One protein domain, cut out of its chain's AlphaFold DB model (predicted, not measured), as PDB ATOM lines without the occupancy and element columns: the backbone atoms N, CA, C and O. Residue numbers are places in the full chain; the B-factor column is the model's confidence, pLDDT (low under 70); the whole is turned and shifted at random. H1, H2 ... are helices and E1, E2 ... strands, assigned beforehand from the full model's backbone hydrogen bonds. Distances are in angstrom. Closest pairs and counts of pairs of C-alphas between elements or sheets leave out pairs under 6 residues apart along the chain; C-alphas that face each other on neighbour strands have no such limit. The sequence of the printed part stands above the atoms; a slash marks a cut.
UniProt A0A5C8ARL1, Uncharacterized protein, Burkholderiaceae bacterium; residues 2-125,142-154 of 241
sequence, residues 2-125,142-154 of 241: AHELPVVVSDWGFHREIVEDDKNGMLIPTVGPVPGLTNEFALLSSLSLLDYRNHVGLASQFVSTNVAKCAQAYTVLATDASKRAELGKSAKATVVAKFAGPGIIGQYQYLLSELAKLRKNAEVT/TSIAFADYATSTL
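What this domain is: This is residues 2 to 125 and 142 to 154 of the 241 residues of an uncharacterized protein of Burkholderiaceae bacterium (UniProt A0A5C8ARL1). A small two-stranded sheet, E1 and E2, lies between the long helix H4 and the short H1; on one side of this sheet H4 turns a corner into H5, which leads on into H6, while on the other side E3 leads to a helical hairpin, H2 and H3, with H7 beside H2. Residues 100 to 125, with H6 among them, stick out from this body as a long arm. The printed part has 137 residues, with seven named helices and three named strands in the order E1 H1 E2 E3 H2 H3 H4 H5 H6 H7; the sheet is parallel and the class is mostly helix. It is loose, with a radius of gyration of the C-alphas of 19.9 A and spans of 60 by 42 by 23 A.

How they stand to each other: E1, residues 8 to 10, and E2, residues 26 to 28, are parallel neighbours at 33 degrees; N 9 and O 26, 3.1 A apart, and N 28 and O 9, 2.8 A apart, are within hydrogen-bond range. With H1, residues 15 to 18, between them they form a strand-helix-strand unit, two parallel strands joined through a helix, with a right-handed crossover. The closest C-alphas of E2 and H4, residues 67 to 79, are those of Ile 28 and Cys 70, 5.9 A apart. E2 runs on into E3, residues 30 to 32, at 34 degrees; E3 pairs with no named strand, but its residues 30 to 31 pair with residues 64 to 65, antiparallel, and 31 to 32 with 152 to 153, parallel. H2, residues 39 to 46, and H3, residues 52 to 60, form a helical hairpin and touch at a shallow tilt of 11 degrees, opposite ways, closest at the C-alphas of Phe 41 and His 55, 6.7 A. H7, residues 142 to 145, touches H2, closest at the C-alphas of Ala 42 and Thr 142, 6.9 A. H4 and H5, residues 81 to 98, touch only at the corner, and only just, with 3 pairs of C-alphas within 8 A; Leu 77 and Arg 84 have the closest C-alphas, 5.6 A. H5 and H6, residues 101 to 121, are close but not clearly touching, closest at the C-alphas of Lys 98 and Ile 104, 8.0 A. In H2, H3, H4, H5 and H6 every O i to N i+4 pair is within hydrogen-bond range; H1 and H7 are too short for such a pair.

Where its parts are: E1 begins at C-alpha 8 (-38.855, 0.569, 38.842). H4 is 18.3 A long, H5 25.9 A and H6 30.8 A, ending at C-alpha 121 (-4.177, 13.495, 66.310).

The domain as a whole: The two C-alphas farthest apart, those of Thr 79 and Glu 123, are 61.6 A apart. Residues 126 to 141 are not printed, and C-alphas 125 and 142 are 30.5 A apart across this cut. Of the links printed whole, none is long. Mean pLDDT of the printed part is 93.7, and no printed residue is under 70.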
ATOM      1  N   ALA A   2     -37.376  12.998  41.333       92.69
ATOM      2  CA  ALA A   2     -37.474  14.478  41.393       92.69
ATOM      3  C   ALA A   2     -38.732  15.104  40.730       92.69
ATOM      4  O   ALA A   2     -39.256  16.100  41.221       92.69
ATOM      5  N   HIS A   3     -39.251  14.478  39.667       94.88
ATOM      6  CA  HIS A   3     -40.436  14.923  38.916       94.88
ATOM      7  C   HIS A   3     -41.707  14.100  39.206       94.88
ATOM      8  O   HIS A   3     -42.561  13.969  38.343       94.88
ATOM      9  N   GLU A   4     -41.819  13.490  40.390       95.69
ATOM     10  CA  GLU A   4     -43.004  12.703  40.803       95.69
ATOM     11  C   GLU A   4     -43.318  11.477  39.930       95.69
ATOM     12  O   GLU A   4     -44.422  10.947  39.964       95.69
ATOM     13  N   LEU A   5     -42.339  10.967  39.183       93.81
ATOM     14  CA  LEU A   5     -42.485   9.700  38.463       93.81
ATOM     15  C   LEU A   5     -42.081   8.516  39.357       93.81
ATOM     16  O   LEU A   5     -40.979   8.563  39.922       93.81
ATOM     17  N   PRO A   6     -42.910   7.464  39.491       93.31
ATOM     18  CA  PRO A   6     -42.491   6.198  40.085       93.31
ATOM     19  C   PRO A   6     -41.253   5.645  39.387       93.31
ATOM     20  O   PRO A   6     -41.047   5.874  38.195       93.31
ATOM     21  N   VAL A   7     -40.432   4.914  40.132       95.12
ATOM     22  CA  VAL A   7     -39.223   4.283  39.600       95.12
ATOM     23  C   VAL A   7     -39.293   2.788  39.841       95.12
ATOM     24  O   VAL A   7     -39.624   2.353  40.940       95.12
ATOM     25  N   VAL A   8     -39.007   2.022  38.793       97.31
ATOM     26  CA  VAL A   8     -38.855   0.569  38.842       97.31
ATOM     27  C   VAL A   8     -37.400   0.293  38.516       97.31
ATOM     28  O   VAL A   8     -36.943   0.608  37.417       97.31
ATOM     29  N   VAL A   9     -36.656  -0.226  39.484       96.50
ATOM     30  CA  VAL A   9     -35.217  -0.475  39.350       96.50
ATOM     31  C   VAL A   9     -34.891  -1.855  39.891       96.50
ATOM     32  O   VAL A   9     -35.606  -2.381  40.741       96.50
ATOM     33  N   SER A  10     -33.815  -2.463  39.398       96.00
ATOM     34  CA  SER A  10     -33.283  -3.659  40.042       96.00
ATOM     35  C   SER A  10     -32.829  -3.319  41.456       96.00
ATOM     36  O   SER A  10     -32.363  -2.213  41.716       96.00
ATOM     37  N   ASP A  11     -32.893  -4.275  42.367       94.62
ATOM     38  CA  ASP A  11     -32.375  -4.112  43.723       94.62
ATOM     39  C   ASP A  11     -30.841  -4.267  43.799       94.62
ATOM     40  O   ASP A  11     -30.280  -4.426  44.876       94.62
ATOM     41  N   TRP A  12     -30.155  -4.207  42.655       94.06
ATOM     42  CA  TRP A  12     -28.711  -4.346  42.581       94.06
ATOM     43  C   TRP A  12     -27.997  -3.126  43.180       94.06
ATOM     44  O   TRP A  12     -28.077  -2.013  42.648       94.06
ATOM     45  N   GLY A  13     -27.245  -3.346  44.259       91.88
ATOM     46  CA  GLY A  13     -26.324  -2.368  44.839       91.88
ATOM     47  C   GLY A  13     -27.002  -1.085  45.321       91.88
ATOM     48  O   GLY A  13     -27.963  -1.117  46.091       91.88
ATOM     49  N   PHE A  14     -26.492   0.060  44.852       89.25
ATOM     50  CA  PHE A  14     -26.871   1.395  45.331       89.25
ATOM     51  C   PHE A  14     -28.358   1.731  45.143       89.25
ATOM     52  O   PHE A  14     -28.871   2.632  45.808       89.25
ATOM     53  N   HIS A  15     -29.085   1.022  44.273       93.88
ATOM     54  CA  HIS A  15     -30.526   1.229  44.132       93.88
ATOM     55  C   HIS A  15     -31.269   1.019  45.461       93.88
ATOM     56  O   HIS A  15     -32.175   1.795  45.755       93.88
ATOM     57  N   ARG A  16     -30.840   0.066  46.304       92.38
ATOM     58  CA  ARG A  16     -31.435  -0.193  47.634       92.38
ATOM     59  C   ARG A  16     -31.131   0.878  48.676       92.38
ATOM     60  O   ARG A  16     -31.831   0.978  49.676       92.38
ATOM     61  N   GLU A  17     -30.099   1.687  48.456       90.25
ATOM     62  CA  GLU A  17     -29.776   2.809  49.345       90.25
ATOM     63  C   GLU A  17     -30.688   4.019  49.081       90.25
ATOM     64  O   GLU A  17     -30.944   4.841  49.967       90.25
ATOM     65  N   ILE A  18     -31.199   4.122  47.851       92.31
ATOM     66  CA  ILE A  18     -32.045   5.225  47.386       92.31
ATOM     67  C   ILE A  18     -33.528   4.855  47.497       92.31
ATOM     68  O   ILE A  18     -34.341   5.667  47.957       92.31
ATOM     69  N   VAL A  19     -33.873   3.643  47.062       95.50
ATOM     70  CA  VAL A  19     -35.242   3.157  46.919       95.50
ATOM     71  C   VAL A  19     -35.559   2.152  48.017       95.50
ATOM     72  O   VAL A  19     -34.841   1.179  48.221       95.50
ATOM     73  N   GLU A  20     -36.674   2.383  48.691       95.00
ATOM     74  CA  GLU A  20     -37.317   1.450  49.600       95.00
ATOM     75  C   GLU A  20     -38.554   0.874  48.906       95.00
ATOM     76  O   GLU A  20     -39.423   1.625  48.442       95.00
ATOM     77  N   ASP A  21     -38.593  -0.458  48.806       96.44
ATOM     78  CA  ASP A  21     -39.593  -1.175  48.016       96.44
ATOM     79  C   ASP A  21     -41.024  -0.852  48.460       96.44
ATOM     80  O   ASP A  21     -41.322  -0.751  49.650       96.44
ATOM     81  N   ASP A  22     -41.887  -0.643  47.472       95.62
ATOM     82  CA  ASP A  22     -43.287  -0.226  47.581       95.62
ATOM     83  C   ASP A  22     -43.555   1.072  48.373       95.62
ATOM     84  O   ASP A  22     -44.711   1.455  48.567       95.62
ATOM     85  N   LYS A  23     -42.510   1.802  48.793       95.69
ATOM     86  CA  LYS A  23     -42.647   3.080  49.511       95.69
ATOM     87  C   LYS A  23     -42.338   4.279  48.643       95.69
ATOM     88  O   LYS A  23     -43.118   5.227  48.606       95.69
ATOM     89  N   ASN A  24     -41.190   4.283  47.975       94.75
ATOM     90  CA  ASN A  24     -40.737   5.410  47.149       94.75
ATOM     91  C   ASN A  24     -40.250   4.970  45.751       94.75
ATOM     92  O   ASN A  24     -39.719   5.774  44.982       94.75
ATOM     93  N   GLY A  25     -40.477   3.700  45.422       96.88
ATOM     94  CA  GLY A  25     -40.202   3.038  44.154       96.88
ATOM     95  C   GLY A  25     -40.503   1.545  44.289       96.88
ATOM     96  O   GLY A  25     -40.990   1.108  45.327       96.88
ATOM     97  N   MET A  26     -40.238   0.775  43.240       97.94
ATOM     98  CA  MET A  26     -40.380  -0.683  43.245       97.94
ATOM     99  C   MET A  26     -39.023  -1.309  42.933       97.94
ATOM    100  O   MET A  26     -38.392  -0.957  41.928       97.94
ATOM    101  N   LEU A  27     -38.578  -2.215  43.797       97.44
ATOM    102  CA  LEU A  27     -37.319  -2.932  43.667       97.44
ATOM    103  C   LEU A  27     -37.555  -4.310  43.058       97.44
ATOM    104  O   LEU A  27     -38.324  -5.121  43.570       97.44
ATOM    105  N   ILE A  28     -36.856  -4.595  41.964       97.50
ATOM    106  CA  ILE A  28     -36.923  -5.894  41.306       97.50
ATOM    107  C   ILE A  28     -35.767  -6.769  41.791       97.50
ATOM    108  O   ILE A  28     -34.614  -6.384  41.580       97.50
ATOM    109  N   PRO A  29     -36.047  -7.945  42.383       96.50
ATOM    110  CA  PRO A  29     -35.011  -8.822  42.903       96.50
ATOM    111  C   PRO A  29     -33.996  -9.248  41.848       96.50
ATOM    112  O   PRO A  29     -34.351  -9.509  40.690       96.50
ATOM    113  N   THR A  30     -32.752  -9.385  42.286       97.00
ATOM    114  CA  THR A  30     -31.631  -9.830  41.473       97.00
ATOM    115  C   THR A  30     -30.934 -11.044  42.066       97.00
ATOM    116  O   THR A  30     -30.816 -11.182  43.285       97.00
ATOM    117  N   VAL A  31     -30.450 -11.915  41.183       97.56
ATOM    118  CA  VAL A  31     -29.605 -13.063  41.519       97.56
ATOM    119  C   VAL A  31     -28.219 -12.836  40.931       97.56
ATOM    120  O   VAL A  31     -28.075 -12.638  39.720       97.56
ATOM    121  N   GLY A  32     -27.207 -12.842  41.793       96.56
ATOM    122  CA  GLY A  32     -25.803 -12.698  41.422       96.56
ATOM    123  C   GLY A  32     -25.057 -14.035  41.314       96.56
ATOM    124  O   GLY A  32     -25.571 -15.080  41.730       96.56
ATOM    125  N   PRO A  33     -23.824 -14.017  40.779       95.69
ATOM    126  CA  PRO A  33     -22.957 -15.188  40.739       95.69
ATOM    127  C   PRO A  33     -22.493 -15.620  42.134       95.69
ATOM    128  O   PRO A  33     -22.420 -14.816  43.061       95.69
ATOM    129  N   VAL A  34     -22.129 -16.900  42.265       93.94
ATOM    130  CA  VAL A  34     -21.423 -17.409  43.451       93.94
ATOM    131  C   VAL A  34     -20.100 -16.638  43.609       93.94
ATOM    132  O   VAL A  34     -19.398 -16.466  42.608       93.94
ATOM    133  N   PRO A  35     -19.713 -16.201  44.822       91.88
ATOM    134  CA  PRO A  35     -18.411 -15.579  45.044       91.88
ATOM    135  C   PRO A  35     -17.253 -16.476  44.577       91.88
ATOM    136  O   PRO A  35     -17.175 -17.648  44.941       91.88
ATOM    137  N   GLY A  36     -16.352 -15.925  43.764       90.00
ATOM    138  CA  GLY A  36     -15.232 -16.641  43.140       90.00
ATOM    139  C   GLY A  36     -15.488 -17.105  41.699       90.00
ATOM    140  O   GLY A  36     -14.571 -17.596  41.038       90.00
ATOM    141  N   LEU A  37     -16.717 -16.969  41.183       91.25
ATOM    142  CA  LEU A  37     -17.098 -17.486  39.861       91.25
ATOM    143  C   LEU A  37     -16.577 -16.622  38.698       91.25
ATOM    144  O   LEU A  37     -16.578 -17.069  37.553       91.25
ATOM    145  N   THR A  38     -16.121 -15.396  38.968       90.50
ATOM    146  CA  THR A  38     -15.709 -14.428  37.935       90.50
ATOM    147  C   THR A  38     -14.225 -14.060  37.997       90.50
ATOM    148  O   THR A  38     -13.801 -13.022  37.486       90.50
ATOM    149  N   ASN A  39     -13.409 -14.933  38.586       88.69
ATOM    150  CA  ASN A  39     -11.974 -14.742  38.801       88.69
ATOM    151  C   ASN A  39     -11.206 -14.459  37.502       88.69
ATOM    152  O   ASN A  39     -10.302 -13.627  37.453       88.69
ATOM    153  N   GLU A  40     -11.616 -15.114  36.423       88.62
ATOM    154  CA  GLU A  40     -11.077 -14.934  35.084       88.62
ATOM    155  C   GLU A  40     -11.289 -13.512  34.563       88.62
ATOM    156  O   GLU A  40     -10.427 -12.980  33.872       88.62
ATOM    157  N   PHE A  41     -12.373 -12.833  34.950       89.44
ATOM    158  CA  PHE A  41     -12.620 -11.458  34.511       89.44
ATOM    159  C   PHE A  41     -11.617 -10.517  35.173       89.44
ATOM    160  O   PHE A  41     -11.097  -9.610  34.521       89.44
ATOM    161  N   ALA A  42     -11.311 -10.755  36.453       85.56
ATOM    162  CA  ALA A  42     -10.283 -10.020  37.179       85.56
ATOM    163  C   ALA A  42      -8.892 -10.246  36.566       85.56
ATOM    164  O   ALA A  42      -8.152  -9.278  36.386       85.56
ATOM    165  N   LEU A  43      -8.570 -11.484  36.168       86.94
ATOM    166  CA  LEU A  43      -7.320 -11.819  35.479       86.94
ATOM    167  C   LEU A  43      -7.209 -11.142  34.104       86.94
ATOM    168  O   LEU A  43      -6.217 -10.480  33.816       86.94
ATOM    169  N   LEU A  44      -8.227 -11.256  33.253       89.75
ATOM    170  CA  LEU A  44      -8.208 -10.627  31.927       89.75
ATOM    171  C   LEU A  44      -8.081  -9.102  32.032       89.75
ATOM    172  O   LEU A  44      -7.368  -8.474  31.249       89.75
ATOM    173  N   SER A  45      -8.723  -8.506  33.038       89.06
ATOM    174  CA  SER A  45      -8.644  -7.063  33.276       89.06
ATOM    175  C   SER A  45      -7.284  -6.637  33.821       89.06
ATOM    176  O   SER A  45      -6.795  -5.568  33.458       89.06
ATOM    177  N   SER A  46      -6.642  -7.448  34.671       86.06
ATOM    178  CA  SER A  46      -5.295  -7.145  35.176       86.06
ATOM    179  C   SER A  46      -4.240  -7.221  34.071       86.06
ATOM    180  O   SER A  46      -3.303  -6.426  34.064       86.06
ATOM    181  N   LEU A  47      -4.443  -8.098  33.087       89.94
ATOM    182  CA  LEU A  47      -3.610  -8.214  31.889       89.94
ATOM    183  C   LEU A  47      -3.959  -7.188  30.796       89.94
ATOM    184  O   LEU A  47      -3.368  -7.226  29.721       89.94
ATOM    185  N   SER A  48      -4.902  -6.270  31.045       89.31
ATOM    186  CA  SER A  48      -5.414  -5.301  30.055       89.31
ATOM    187  C   SER A  48      -5.991  -5.942  28.782       89.31
ATOM    188  O   SER A  48      -6.127  -5.278  27.757       89.31
ATOM    189  N   LEU A  49      -6.365  -7.222  28.851       91.19
ATOM    190  CA  LEU A  49      -7.069  -7.951  27.790       91.19
ATOM    191  C   LEU A  49      -8.579  -7.688  27.827       91.19
ATOM    192  O   LEU A  49      -9.283  -7.950  26.856       91.19
ATOM    193  N   LEU A  50      -9.069  -7.157  28.948       90.94
ATOM    194  CA  LEU A  50     -10.443  -6.724  29.142       90.94
ATOM    195  C   LEU A  50     -10.433  -5.300  29.705       90.94
ATOM    196  O   LEU A  50     -10.066  -5.079  30.858       90.94
ATOM    197  N   ASP A  51     -10.799  -4.317  28.881       91.62
ATOM    198  CA  ASP A  51     -10.929  -2.938  29.357       91.62
ATOM    199  C   ASP A  51     -12.099  -2.786  30.345       91.62
ATOM    200  O   ASP A  51     -12.949  -3.668  30.486       91.62
ATOM    201  N   TYR A  52     -12.170  -1.641  31.026       90.06
ATOM    202  CA  TYR A  52     -13.206  -1.389  32.031       90.06
ATOM    203  C   TYR A  52     -14.637  -1.526  31.482       90.06
ATOM    204  O   TYR A  52     -15.504  -2.087  32.151       90.06
ATOM    205  N   ARG A  53     -14.901  -1.036  30.263       90.81
ATOM    206  CA  ARG A  53     -16.245  -1.077  29.668       90.81
ATOM    207  C   ARG A  53     -16.654  -2.517  29.390       90.81
ATOM    208  O   ARG A  53     -17.766  -2.907  29.737       90.81
ATOM    209  N   ASN A  54     -15.761  -3.293  28.789       90.38
ATOM    210  CA  ASN A  54     -15.992  -4.694  28.482       90.38
ATOM    211  C   ASN A  54     -16.063  -5.540  29.758       90.38
ATOM    212  O   ASN A  54     -16.899  -6.434  29.830       90.38
ATOM    213  N   HIS A  55     -15.288  -5.210  30.797       91.56
ATOM    214  CA  HIS A  55     -15.381  -5.851  32.108       91.56
ATOM    215  C   HIS A  55     -16.759  -5.662  32.737       91.56
ATOM    216  O   HIS A  55     -17.412  -6.639  33.092       91.56
ATOM    217  N   VAL A  56     -17.224  -4.415  32.854       91.31
ATOM    218  CA  VAL A  56     -18.544  -4.119  33.428       91.31
ATOM    219  C   VAL A  56     -19.649  -4.719  32.558       91.31
ATOM    220  O   VAL A  56     -20.594  -5.309  33.081       91.31
ATOM    221  N   GLY A  57     -19.509  -4.624  31.233       92.00
ATOM    222  CA  GLY A  57     -20.418  -5.239  30.273       92.00
ATOM    223  C   GLY A  57     -20.546  -6.744  30.492       92.00
ATOM    224  O   GLY A  57     -21.668  -7.227  30.637       92.00
ATOM    225  N   LEU A  58     -19.420  -7.454  30.590       93.25
ATOM    226  CA  LEU A  58     -19.347  -8.894  30.834       93.25
ATOM    227  C   LEU A  58     -19.895  -9.268  32.211       93.25
ATOM    228  O   LEU A  58     -20.781 -10.109  32.296       93.25
ATOM    229  N   ALA A  59     -19.440  -8.614  33.280       93.25
ATOM    230  CA  ALA A  59     -19.923  -8.868  34.635       93.25
ATOM    231  C   ALA A  59     -21.445  -8.697  34.739       93.25
ATOM    232  O   ALA A  59     -22.129  -9.530  35.335       93.25
ATOM    233  N   SER A  60     -21.996  -7.667  34.086       93.50
ATOM    234  CA  SER A  60     -23.439  -7.430  34.079       93.50
ATOM    235  C   SER A  60     -24.229  -8.583  33.460       93.50
ATOM    236  O   SER A  60     -25.401  -8.747  33.793       93.50
ATOM    237  N   GLN A  61     -23.640  -9.378  32.554       94.75
ATOM    238  CA  GLN A  61     -24.314 -10.513  31.911       94.75
ATOM    239  C   GLN A  61     -24.704 -11.613  32.903       94.75
ATOM    240  O   GLN A  61     -25.624 -12.372  32.613       94.75
ATOM    241  N   PHE A  62     -24.066 -11.653  34.074       95.75
ATOM    242  CA  PHE A  62     -24.263 -12.694  35.087       95.75
ATOM    243  C   PHE A  62     -24.991 -12.197  36.337       95.75
ATOM    244  O   PHE A  62     -25.034 -12.892  37.347       95.75
ATOM    245  N   VAL A  63     -25.586 -11.006  36.268       95.69
ATOM    246  CA  VAL A  63     -26.550 -10.522  37.257       95.69
ATOM    247  C   VAL A  63     -27.933 -10.616  36.627       95.69
ATOM    248  O   VAL A  63     -28.255  -9.877  35.691       95.69
ATOM    249  N   SER A  64     -28.750 -11.542  37.118       95.81
ATOM    250  CA  SER A  64     -30.108 -11.739  36.621       95.81
ATOM    251  C   SER A  64     -31.085 -10.870  37.397       95.81
ATOM    252  O   SER A  64     -31.109 -10.915  38.618       95.81
ATOM    253  N   THR A  65     -31.904 -10.090  36.693       95.75
ATOM    254  CA  THR A  65     -33.065  -9.400  37.273       95.75
ATOM    255  C   THR A  65     -34.308 -10.245  37.023       95.75
ATOM    256  O   THR A  65     -34.474 -10.753  35.919       95.75
ATOM    257  N   ASN A  66     -35.192 -10.383  38.012       95.31
ATOM    258  CA  ASN A  66     -36.421 -11.161  37.852       95.31
ATOM    259  C   ASN A  66     -37.384 -10.477  36.857       95.31
ATOM    260  O   ASN A  66     -38.112  -9.543  37.210       95.31
ATOM    261  N   VAL A  67     -37.377 -10.942  35.606       93.50
ATOM    262  CA  VAL A  67     -38.129 -10.342  34.490       93.50
ATOM    263  C   VAL A  67     -39.637 -10.384  34.745       93.50
ATOM    264  O   VAL A  67     -40.320  -9.383  34.527       93.50
ATOM    265  N   ALA A  68     -40.154 -11.488  35.290       91.56
ATOM    266  CA  ALA A  68     -41.573 -11.630  35.611       91.56
ATOM    267  C   ALA A  68     -42.042 -10.604  36.660       91.56
ATOM    268  O   ALA A  68     -43.060  -9.938  36.466       91.56
ATOM    269  N   LYS A  69     -41.274 -10.409  37.743       94.69
ATOM    270  CA  LYS A  69     -41.563  -9.376  38.755       94.69
ATOM    271  C   LYS A  69     -41.442  -7.964  38.184       94.69
ATOM    272  O   LYS A  69     -42.247  -7.104  38.532       94.69
ATOM    273  N   CYS A  70     -40.491  -7.727  37.280       96.62
ATOM    274  CA  CYS A  70     -40.375  -6.455  36.565       96.62
ATOM    275  C   CYS A  70     -41.637  -6.157  35.739       96.62
ATOM    276  O   CYS A  70     -42.237  -5.090  35.874       96.62
ATOM    277  N   ALA A  71     -42.089  -7.123  34.934       95.69
ATOM    278  CA  ALA A  71     -43.308  -7.002  34.139       95.69
ATOM    279  C   ALA A  71     -44.549  -6.785  35.019       95.69
ATOM    280  O   ALA A  71     -45.397  -5.946  34.704       95.69
ATOM    281  N   GLN A  72     -44.637  -7.478  36.158       96.31
ATOM    282  CA  GLN A  72     -45.707  -7.280  37.134       96.31
ATOM    283  C   GLN A  72     -45.692  -5.861  37.720       96.31
ATOM    284  O   GLN A  72     -46.741  -5.223  37.770       96.31
ATOM    285  N   ALA A  73     -44.525  -5.342  38.110       97.88
ATOM    286  CA  ALA A  73     -44.389  -3.983  38.631       97.88
ATOM    287  C   ALA A  73     -44.871  -2.940  37.612       97.88
ATOM    288  O   ALA A  73     -45.686  -2.077  37.939       97.88
ATOM    289  N   TYR A  74     -44.455  -3.064  36.349       97.62
ATOM    290  CA  TYR A  74     -44.948  -2.191  35.284       97.62
ATOM    291  C   TYR A  74     -46.440  -2.366  35.008       97.62
ATOM    292  O   TYR A  74     -47.110  -1.379  34.727       97.62
ATOM    293  N   THR A  75     -46.985  -3.577  35.125       98.12
ATOM    294  CA  THR A  75     -48.425  -3.827  34.958       98.12
ATOM    295  C   THR A  75     -49.240  -3.138  36.051       98.12
ATOM    296  O   THR A  75     -50.216  -2.453  35.743       98.12
ATOM    297  N   VAL A  76     -48.819  -3.256  37.315       97.50
ATOM    298  CA  VAL A  76     -49.424  -2.539  38.450       97.50
ATOM    299  C   VAL A  76     -49.376  -1.041  38.193       97.50
ATOM    300  O   VAL A  76     -50.405  -0.373  38.221       97.50
ATOM    301  N   LEU A  77     -48.198  -0.515  37.851       97.12
ATOM    302  CA  LEU A  77     -48.067   0.902  37.561       97.12
ATOM    303  C   LEU A  77     -48.865   1.310  36.331       97.12
ATOM    304  O   LEU A  77     -49.367   2.410  36.342       97.12
ATOM    305  N   ALA A  78     -49.040   0.506  35.287       97.25
ATOM    306  CA  ALA A  78     -49.832   0.893  34.116       97.25
ATOM    307  C   ALA A  78     -51.339   0.936  34.419       97.25
ATOM    308  O   ALA A  78     -52.049   1.817  33.928       97.25
ATOM    309  N   THR A  79     -51.817   0.028  35.270       98.12
ATOM    310  CA  THR A  79     -53.251  -0.174  35.534       98.12
ATOM    311  C   THR A  79     -53.774   0.579  36.759       98.12
ATOM    312  O   THR A  79     -54.955   0.913  36.791       98.12
ATOM    313  N   ASP A  80     -52.914   0.944  37.713       98.06
ATOM    314  CA  ASP A  80     -53.295   1.666  38.930       98.06
ATOM    315  C   ASP A  80     -52.749   3.105  38.940       98.06
ATOM    316  O   ASP A  80     -51.595   3.383  39.284       98.06
ATOM    317  N   ALA A  81     -53.606   4.058  38.568       97.81
ATOM    318  CA  ALA A  81     -53.259   5.478  38.569       97.81
ATOM    319  C   ALA A  81     -53.036   6.053  39.977       97.81
ATOM    320  O   ALA A  81     -52.237   6.981  40.130       97.81
ATOM    321  N   SER A  82     -53.713   5.510  40.993       97.81
ATOM    322  CA  SER A  82     -53.579   5.967  42.377       97.81
ATOM    323  C   SER A  82     -52.215   5.573  42.925       97.81
ATOM    324  O   SER A  82     -51.476   6.434  43.409       97.81
ATOM    325  N   LYS A  83     -51.826   4.306  42.744       97.50
ATOM    326  CA  LYS A  83     -50.513   3.798  43.154       97.50
ATOM    327  C   LYS A  83     -49.376   4.546  42.463       97.50
ATOM    328  O   LYS A  83     -48.404   4.919  43.118       97.50
ATOM    329  N   ARG A  84     -49.510   4.850  41.162       97.12
ATOM    330  CA  ARG A  84     -48.544   5.713  40.453       97.12
ATOM    331  C   ARG A  84     -48.397   7.080  41.121       97.12
ATOM    332  O   ARG A  84     -47.277   7.538  41.327       97.12
ATOM    333  N   ALA A  85     -49.506   7.747  41.432       97.25
ATOM    334  CA  ALA A  85     -49.471   9.080  42.029       97.25
ATOM    335  C   ALA A  85     -48.880   9.058  43.448       97.25
ATOM    336  O   ALA A  85     -48.099   9.940  43.807       97.25
ATOM    337  N   GLU A  86     -49.224   8.046  44.243       97.69
ATOM    338  CA  GLU A  86     -48.711   7.839  45.597       97.69
ATOM    339  C   GLU A  86     -47.191   7.624  45.600       97.69
ATOM    340  O   GLU A  86     -46.455   8.411  46.206       97.69
ATOM    341  N   LEU A  87     -46.711   6.621  44.855       97.44
ATOM    342  CA  LEU A  87     -45.282   6.321  44.747       97.44
ATOM    343  C   LEU A  87     -44.506   7.507  44.171       97.44
ATOM    344  O   LEU A  87     -43.422   7.829  44.651       97.44
ATOM    345  N   GLY A  88     -45.071   8.200  43.181       97.38
ATOM    346  CA  GLY A  88     -44.492   9.402  42.590       97.38
ATOM    347  C   GLY A  88     -44.217  10.505  43.614       97.38
ATOM    348  O   GLY A  88     -43.085  11.000  43.715       97.38
ATOM    349  N   LYS A  89     -45.227  10.856  44.417       97.81
ATOM    350  CA  LYS A  89     -45.117  11.868  45.480       97.81
ATOM    351  C   LYS A  89     -44.110  11.457  46.551       97.81
ATOM    352  O   LYS A  89     -43.246  12.259  46.908       97.81
ATOM    353  N   SER A  90     -44.174  10.210  47.014       97.06
ATOM    354  CA  SER A  90     -43.242   9.672  48.015       97.06
ATOM    355  C   SER A  90     -41.790   9.679  47.514       97.06
ATOM    356  O   SER A  90     -40.865  10.108  48.214       97.06
ATOM    357  N   ALA A  91     -41.583   9.321  46.245       95.75
ATOM    358  CA  ALA A  91     -40.283   9.380  45.594       95.75
ATOM    359  C   ALA A  91     -39.715  10.805  45.543       95.75
ATOM    360  O   ALA A  91     -38.518  10.999  45.756       95.75
ATOM    361  N   LYS A  92     -40.540  11.822  45.267       96.44
ATOM    362  CA  LYS A  92     -40.090  13.223  45.297       96.44
ATOM    363  C   LYS A  92     -39.790  13.691  46.716       96.44
ATOM    364  O   LYS A  92     -38.756  14.319  46.924       96.44
ATOM    365  N   ALA A  93     -40.643  13.353  47.683       95.19
ATOM    366  CA  ALA A  93     -40.412  13.664  49.092       95.19
ATOM    367  C   ALA A  93     -39.074  13.084  49.582       95.19
ATOM    368  O   ALA A  93     -38.301  13.787  50.230       95.19
ATOM    369  N   THR A  94     -38.744  11.850  49.182       94.00
ATOM    370  CA  THR A  94     -37.442  11.231  49.482       94.00
ATOM    371  C   THR A  94     -36.290  12.039  48.888       94.00
ATOM    372  O   THR A  94     -35.309  12.306  49.581       94.00
ATOM    373  N   VAL A  95     -36.403  12.454  47.620       93.44
ATOM    374  CA  VAL A  95     -35.357  13.241  46.950       93.44
ATOM    375  C   VAL A  95     -35.118  14.578  47.637       93.44
ATOM    376  O   VAL A  95     -33.969  14.928  47.894       93.44
ATOM    377  N   VAL A  96     -36.186  15.296  47.980       92.81
ATOM    378  CA  VAL A  96     -36.088  16.577  48.693       92.81
ATOM    379  C   VAL A  96     -35.461  16.393  50.078       92.81
ATOM    380  O   VAL A  96     -34.640  17.210  50.480       92.81
ATOM    381  N   ALA A  97     -35.807  15.319  50.789       91.62
ATOM    382  CA  ALA A  97     -35.306  15.071  52.138       91.62
ATOM    383  C   ALA A  97     -33.833  14.626  52.174       91.62
ATOM    384  O   ALA A  97     -33.081  15.079  53.034       91.62
ATOM    385  N   LYS A  98     -33.414  13.730  51.270       90.88
ATOM    386  CA  LYS A  98     -32.089  13.083  51.327       90.88
ATOM    387  C   LYS A  98     -31.057  13.687  50.381       90.88
ATOM    388  O   LYS A  98     -29.872  13.680  50.698       90.88
ATOM    389  N   PHE A  99     -31.486  14.193  49.225       91.56
ATOM    390  CA  PHE A  99     -30.587  14.535  48.118       91.56
ATOM    391  C   PHE A  99     -30.601  16.029  47.761       91.56
ATOM    392  O   PHE A  99     -30.167  16.421  46.678       91.56
ATOM    393  N   ALA A 100     -31.076  16.888  48.668       90.81
ATOM    394  CA  ALA A 100     -30.977  18.333  48.501       90.81
ATOM    395  C   ALA A 100     -29.514  18.798  48.607       90.81
ATOM    396  O   ALA A 100     -28.821  18.501  49.582       90.81
ATOM    397  N   GLY A 101     -29.068  19.591  47.625       90.69
ATOM    398  CA  GLY A 101     -27.690  20.086  47.522       90.69
ATOM    399  C   GLY A 101     -27.122  20.686  48.818       90.69
ATOM    400  O   GLY A 101     -26.043  20.264  49.229       90.69
ATOM    401  N   PRO A 102     -27.834  21.596  49.516       92.94
ATOM    402  CA  PRO A 102     -27.346  22.157  50.777       92.94
ATOM    403  C   PRO A 102     -27.082  21.104  51.861       92.94
ATOM    404  O   PRO A 102     -26.076  21.185  52.562       92.94
ATOM    405  N   GLY A 103     -27.949  20.089  51.971       91.88
ATOM    406  CA  GLY A 103     -27.782  18.998  52.931       91.88
ATOM    407  C   GLY A 103     -26.553  18.147  52.619       91.88
ATOM    408  O   GLY A 103     -25.746  17.882  53.507       91.88
ATOM    409  N   ILE A 104     -26.365  17.795  51.344       94.25
ATOM    410  CA  ILE A 104     -25.192  17.045  50.874       94.25
ATOM    411  C   ILE A 104     -23.904  17.827  51.164       94.25
ATOM    412  O   ILE A 104     -22.973  17.287  51.759       94.25
ATOM    413  N   ILE A 105     -23.853  19.111  50.797       96.25
ATOM    414  CA  ILE A 105     -22.677  19.966  51.025       96.25
ATOM    415  C   ILE A 105     -22.345  20.042  52.521       96.25
ATOM    416  O   ILE A 105     -21.180  19.891  52.889       96.25
ATOM    417  N   GLY A 106     -23.354  20.210  53.383       96.25
ATOM    418  CA  GLY A 106     -23.165  20.219  54.834       96.25
ATOM    419  C   GLY A 106     -22.569  18.912  55.369       96.25
ATOM    420  O   GLY A 106     -21.638  18.948  56.174       96.25
ATOM    421  N   GLN A 107     -23.032  17.758  54.879       95.50
ATOM    422  CA  GLN A 107     -22.474  16.450  55.255       95.50
ATOM    423  C   GLN A 107     -21.012  16.294  54.816       95.50
ATOM    424  O   GLN A 107     -20.187  15.821  55.599       95.50
ATOM    425  N   TYR A 108     -20.657  16.740  53.606       97.38
ATOM    426  CA  TYR A 108     -19.264  16.736  53.146       97.38
ATOM    427  C   TYR A 108     -18.374  17.655  53.987       97.38
ATOM    428  O   TYR A 108     -17.280  17.255  54.378       97.38
ATOM    429  N   GLN A 109     -18.830  18.871  54.294       98.00
ATOM    430  CA  GLN A 109     -18.086  19.803  55.145       98.00
ATOM    431  C   GLN A 109     -17.844  19.220  56.541       98.00
ATOM    432  O   GLN A 109     -16.725  19.294  57.052       98.00
ATOM    433  N   TYR A 110     -18.866  18.590  57.126       98.00
ATOM    434  CA  TYR A 110     -18.749  17.880  58.395       98.00
ATOM    435  C   TYR A 110     -17.714  16.747  58.319       98.00
ATOM    436  O   TYR A 110     -16.776  16.726  59.115       98.00
ATOM    437  N   LEU A 111     -17.819  15.860  57.322       98.00
ATOM    438  CA  LEU A 111     -16.878  14.753  57.122       98.00
ATOM    439  C   LEU A 111     -15.433  15.249  56.980       98.00
ATOM    440  O   LEU A 111     -14.524  14.710  57.607       98.00
ATOM    441  N   LEU A 112     -15.211  16.289  56.173       98.06
ATOM    442  CA  LEU A 112     -13.882  16.867  55.969       98.06
ATOM    443  C   LEU A 112     -13.316  17.469  57.261       98.06
ATOM    444  O   LEU A 112     -12.133  17.276  57.546       98.06
ATOM    445  N   SER A 113     -14.150  18.147  58.056       97.69
ATOM    446  CA  SER A 113     -13.775  18.662  59.379       97.69
ATOM    447  C   SER A 113     -13.364  17.533  60.327       97.69
ATOM    448  O   SER A 113     -12.298  17.603  60.943       97.69
ATOM    449  N   GLU A 114     -14.164  16.471  60.429       97.62
ATOM    450  CA  GLU A 114     -13.858  15.336  61.306       97.62
ATOM    451  C   GLU A 114     -12.583  14.605  60.868       97.62
ATOM    452  O   GLU A 114     -11.697  14.355  61.687       97.62
ATOM    453  N   LEU A 115     -12.408  14.354  59.566       96.50
ATOM    454  CA  LEU A 115     -11.177  13.760  59.036       96.50
ATOM    455  C   LEU A 115      -9.947  14.644  59.290       96.50
ATOM    456  O   LEU A 115      -8.861  14.121  59.540       96.50
ATOM    457  N   ALA A 116     -10.083  15.972  59.240       95.88
ATOM    458  CA  ALA A 116      -8.991  16.884  59.574       95.88
ATOM    459  C   ALA A 116      -8.595  16.785  61.058       95.88
ATOM    460  O   ALA A 116      -7.402  16.735  61.365       95.88
ATOM    461  N   LYS A 117      -9.573  16.692  61.971       95.69
ATOM    462  CA  LYS A 117      -9.320  16.478  63.407       95.69
ATOM    463  C   LYS A 117      -8.619  15.145  63.662       95.69
ATOM    464  O   LYS A 117      -7.633  15.118  64.393       95.69
ATOM    465  N   LEU A 118      -9.088  14.066  63.033       93.38
ATOM    466  CA  LEU A 118      -8.482  12.738  63.165       93.38
ATOM    467  C   LEU A 118      -7.028  12.737  62.690       93.38
ATOM    468  O   LEU A 118      -6.155  12.299  63.429       93.38
ATOM    469  N   ARG A 119      -6.738  13.292  61.505       92.44
ATOM    470  CA  ARG A 119      -5.363  13.353  60.973       92.44
ATOM    471  C   ARG A 119      -4.413  14.155  61.854       92.44
ATOM    472  O   ARG A 119      -3.246  13.801  61.940       92.44
ATOM    473  N   LYS A 120      -4.895  15.217  62.507       92.81
ATOM    474  CA  LYS A 120      -4.072  16.024  63.420       92.81
ATOM    475  C   LYS A 120      -3.609  15.231  64.649       92.81
ATOM    476  O   LYS A 120      -2.548  15.528  65.183       92.81
ATOM    477  N   ASN A 121      -4.400  14.251  65.079       88.44
ATOM    478  CA  ASN A 121      -4.177  13.495  66.310       88.44
ATOM    479  C   ASN A 121      -3.735  12.043  66.059       88.44
ATOM    480  O   ASN A 121      -3.578  11.287  67.013       88.44
ATOM    481  N   ALA A 122      -3.590  11.629  64.798       87.50
ATOM    482  CA  ALA A 122      -3.238  10.261  64.452       87.50
ATOM    483  C   ALA A 122      -1.726  10.036  64.583       87.50
ATOM    484  O   ALA A 122      -0.930  10.729  63.947       87.50
ATOM    485  N   GLU A 123      -1.336   9.020  65.350       84.56
ATOM    486  CA  GLU A 123       0.003   8.446  65.255       84.56
ATOM    487  C   GLU A 123       0.087   7.577  63.995       84.56
ATOM    488  O   GLU A 123      -0.770   6.724  63.744       84.56
ATOM    489  N   VAL A 124       1.107   7.810  63.169       79.56
ATOM    490  CA  VAL A 124       1.305   7.048  61.934       79.56
ATOM    491  C   VAL A 124       1.863   5.677  62.293       79.56
ATOM    492  O   VAL A 124       3.017   5.554  62.696       79.56
ATOM    493  N   THR A 125       1.050   4.641  62.114       80.56
ATOM    494  CA  THR A 125       1.484   3.244  62.185       80.56
ATOM    495  C   THR A 125       1.329   2.596  60.816       80.56
ATOM    496  O   THR A 125       0.363   2.840  60.091       80.56
ATOM    497  N   THR A 142     -14.920  -9.965  40.696       88.75
ATOM    498  CA  THR A 142     -16.146  -9.156  40.641       88.75
ATOM    499  C   THR A 142     -17.295  -9.754  41.460       88.75
ATOM    500  O   THR A 142     -17.996  -9.031  42.163       88.75
ATOM    501  N   SER A 143     -17.464 -11.074  41.432       90.81
ATOM    502  CA  SER A 143     -18.471 -11.805  42.213       90.81
ATOM    503  C   SER A 143     -18.200 -11.776  43.717       90.81
ATOM    504  O   SER A 143     -19.131 -11.925  44.498       90.81
ATOM    505  N   ILE A 144     -16.948 -11.552  44.131       90.50
ATOM    506  CA  ILE A 144     -16.593 -11.324  45.537       90.50
ATOM    507  C   ILE A 144     -16.801  -9.847  45.883       90.50
ATOM    508  O   ILE A 144     -17.451  -9.534  46.875       90.50
ATOM    509  N   ALA A 145     -16.287  -8.936  45.051       88.75
ATOM    510  CA  ALA A 145     -16.362  -7.492  45.278       88.75
ATOM    511  C   ALA A 145     -17.805  -6.975  45.395       88.75
ATOM    512  O   ALA A 145     -18.056  -6.025  46.132       88.75
ATOM    513  N   PHE A 146     -18.739  -7.604  44.677       90.38
ATOM    514  CA  PHE A 146     -20.151  -7.225  44.631       90.38
ATOM    515  C   PHE A 146     -21.085  -8.327  45.155       90.38
ATOM    516  O   PHE A 146     -22.262  -8.341  44.798       90.38
ATOM    517  N   ALA A 147     -20.588  -9.244  45.993       88.94
ATOM    518  CA  ALA A 147     -21.383 -10.356  46.528       88.94
ATOM    519  C   ALA A 147     -22.675  -9.874  47.218       88.94
ATOM    520  O   ALA A 147     -23.744 -10.442  47.008       88.94
ATOM    521  N   ASP A 148     -22.586  -8.764  47.957       91.19
ATOM    522  CA  ASP A 148     -23.700  -8.202  48.725       91.19
ATOM    523  C   ASP A 148     -24.624  -7.294  47.898       91.19
ATOM    524  O   ASP A 148     -25.540  -6.688  48.449       91.19
ATOM    525  N   TYR A 149     -24.404  -7.145  46.585       93.19
ATOM    526  CA  TYR A 149     -25.202  -6.231  45.758       93.19
ATOM    527  C   TYR A 149     -26.509  -6.862  45.269       93.19
ATOM    528  O   TYR A 149     -27.464  -6.120  45.068       93.19
ATOM    529  N   ALA A 150     -26.588  -8.184  45.094       91.56
ATOM    530  CA  ALA A 150     -27.824  -8.859  44.677       91.56
ATOM    531  C   ALA A 150     -28.777  -9.128  45.851       91.56
ATOM    532  O   ALA A 150     -28.382  -9.024  47.012       91.56
ATOM    533  N   THR A 151     -30.048  -9.458  45.578       92.25
ATOM    534  CA  THR A 151     -30.966  -9.995  46.608       92.25
ATOM    535  C   THR A 151     -30.452 -11.329  47.134       92.25
ATOM    536  O   THR A 151     -30.521 -11.613  48.327       92.25
ATOM    537  N   SER A 152     -29.971 -12.166  46.218       95.00
ATOM    538  CA  SER A 152     -29.451 -13.490  46.511       95.00
ATOM    539  C   SER A 152     -28.316 -13.846  45.561       95.00
ATOM    540  O   SER A 152     -28.148 -13.272  44.485       95.00
ATOM    541  N   THR A 153     -27.520 -14.826  45.961       95.62
ATOM    542  CA  THR A 153     -26.523 -15.455  45.097       95.62
ATOM    543  C   THR A 153     -27.068 -16.780  44.592       95.62
ATOM    544  O   THR A 153     -27.732 -17.497  45.346       95.62
ATOM    545  N   LEU A 154     -26.740 -17.145  43.352       96.75
ATOM    546  CA  LEU A 154     -27.006 -18.487  42.847       96.75
ATOM    547  C   LEU A 154     -26.410 -19.517  43.814       96.75
ATOM    548  O   LEU A 154     -25.287 -19.369  44.285       96.75
TER     549      LEU A 154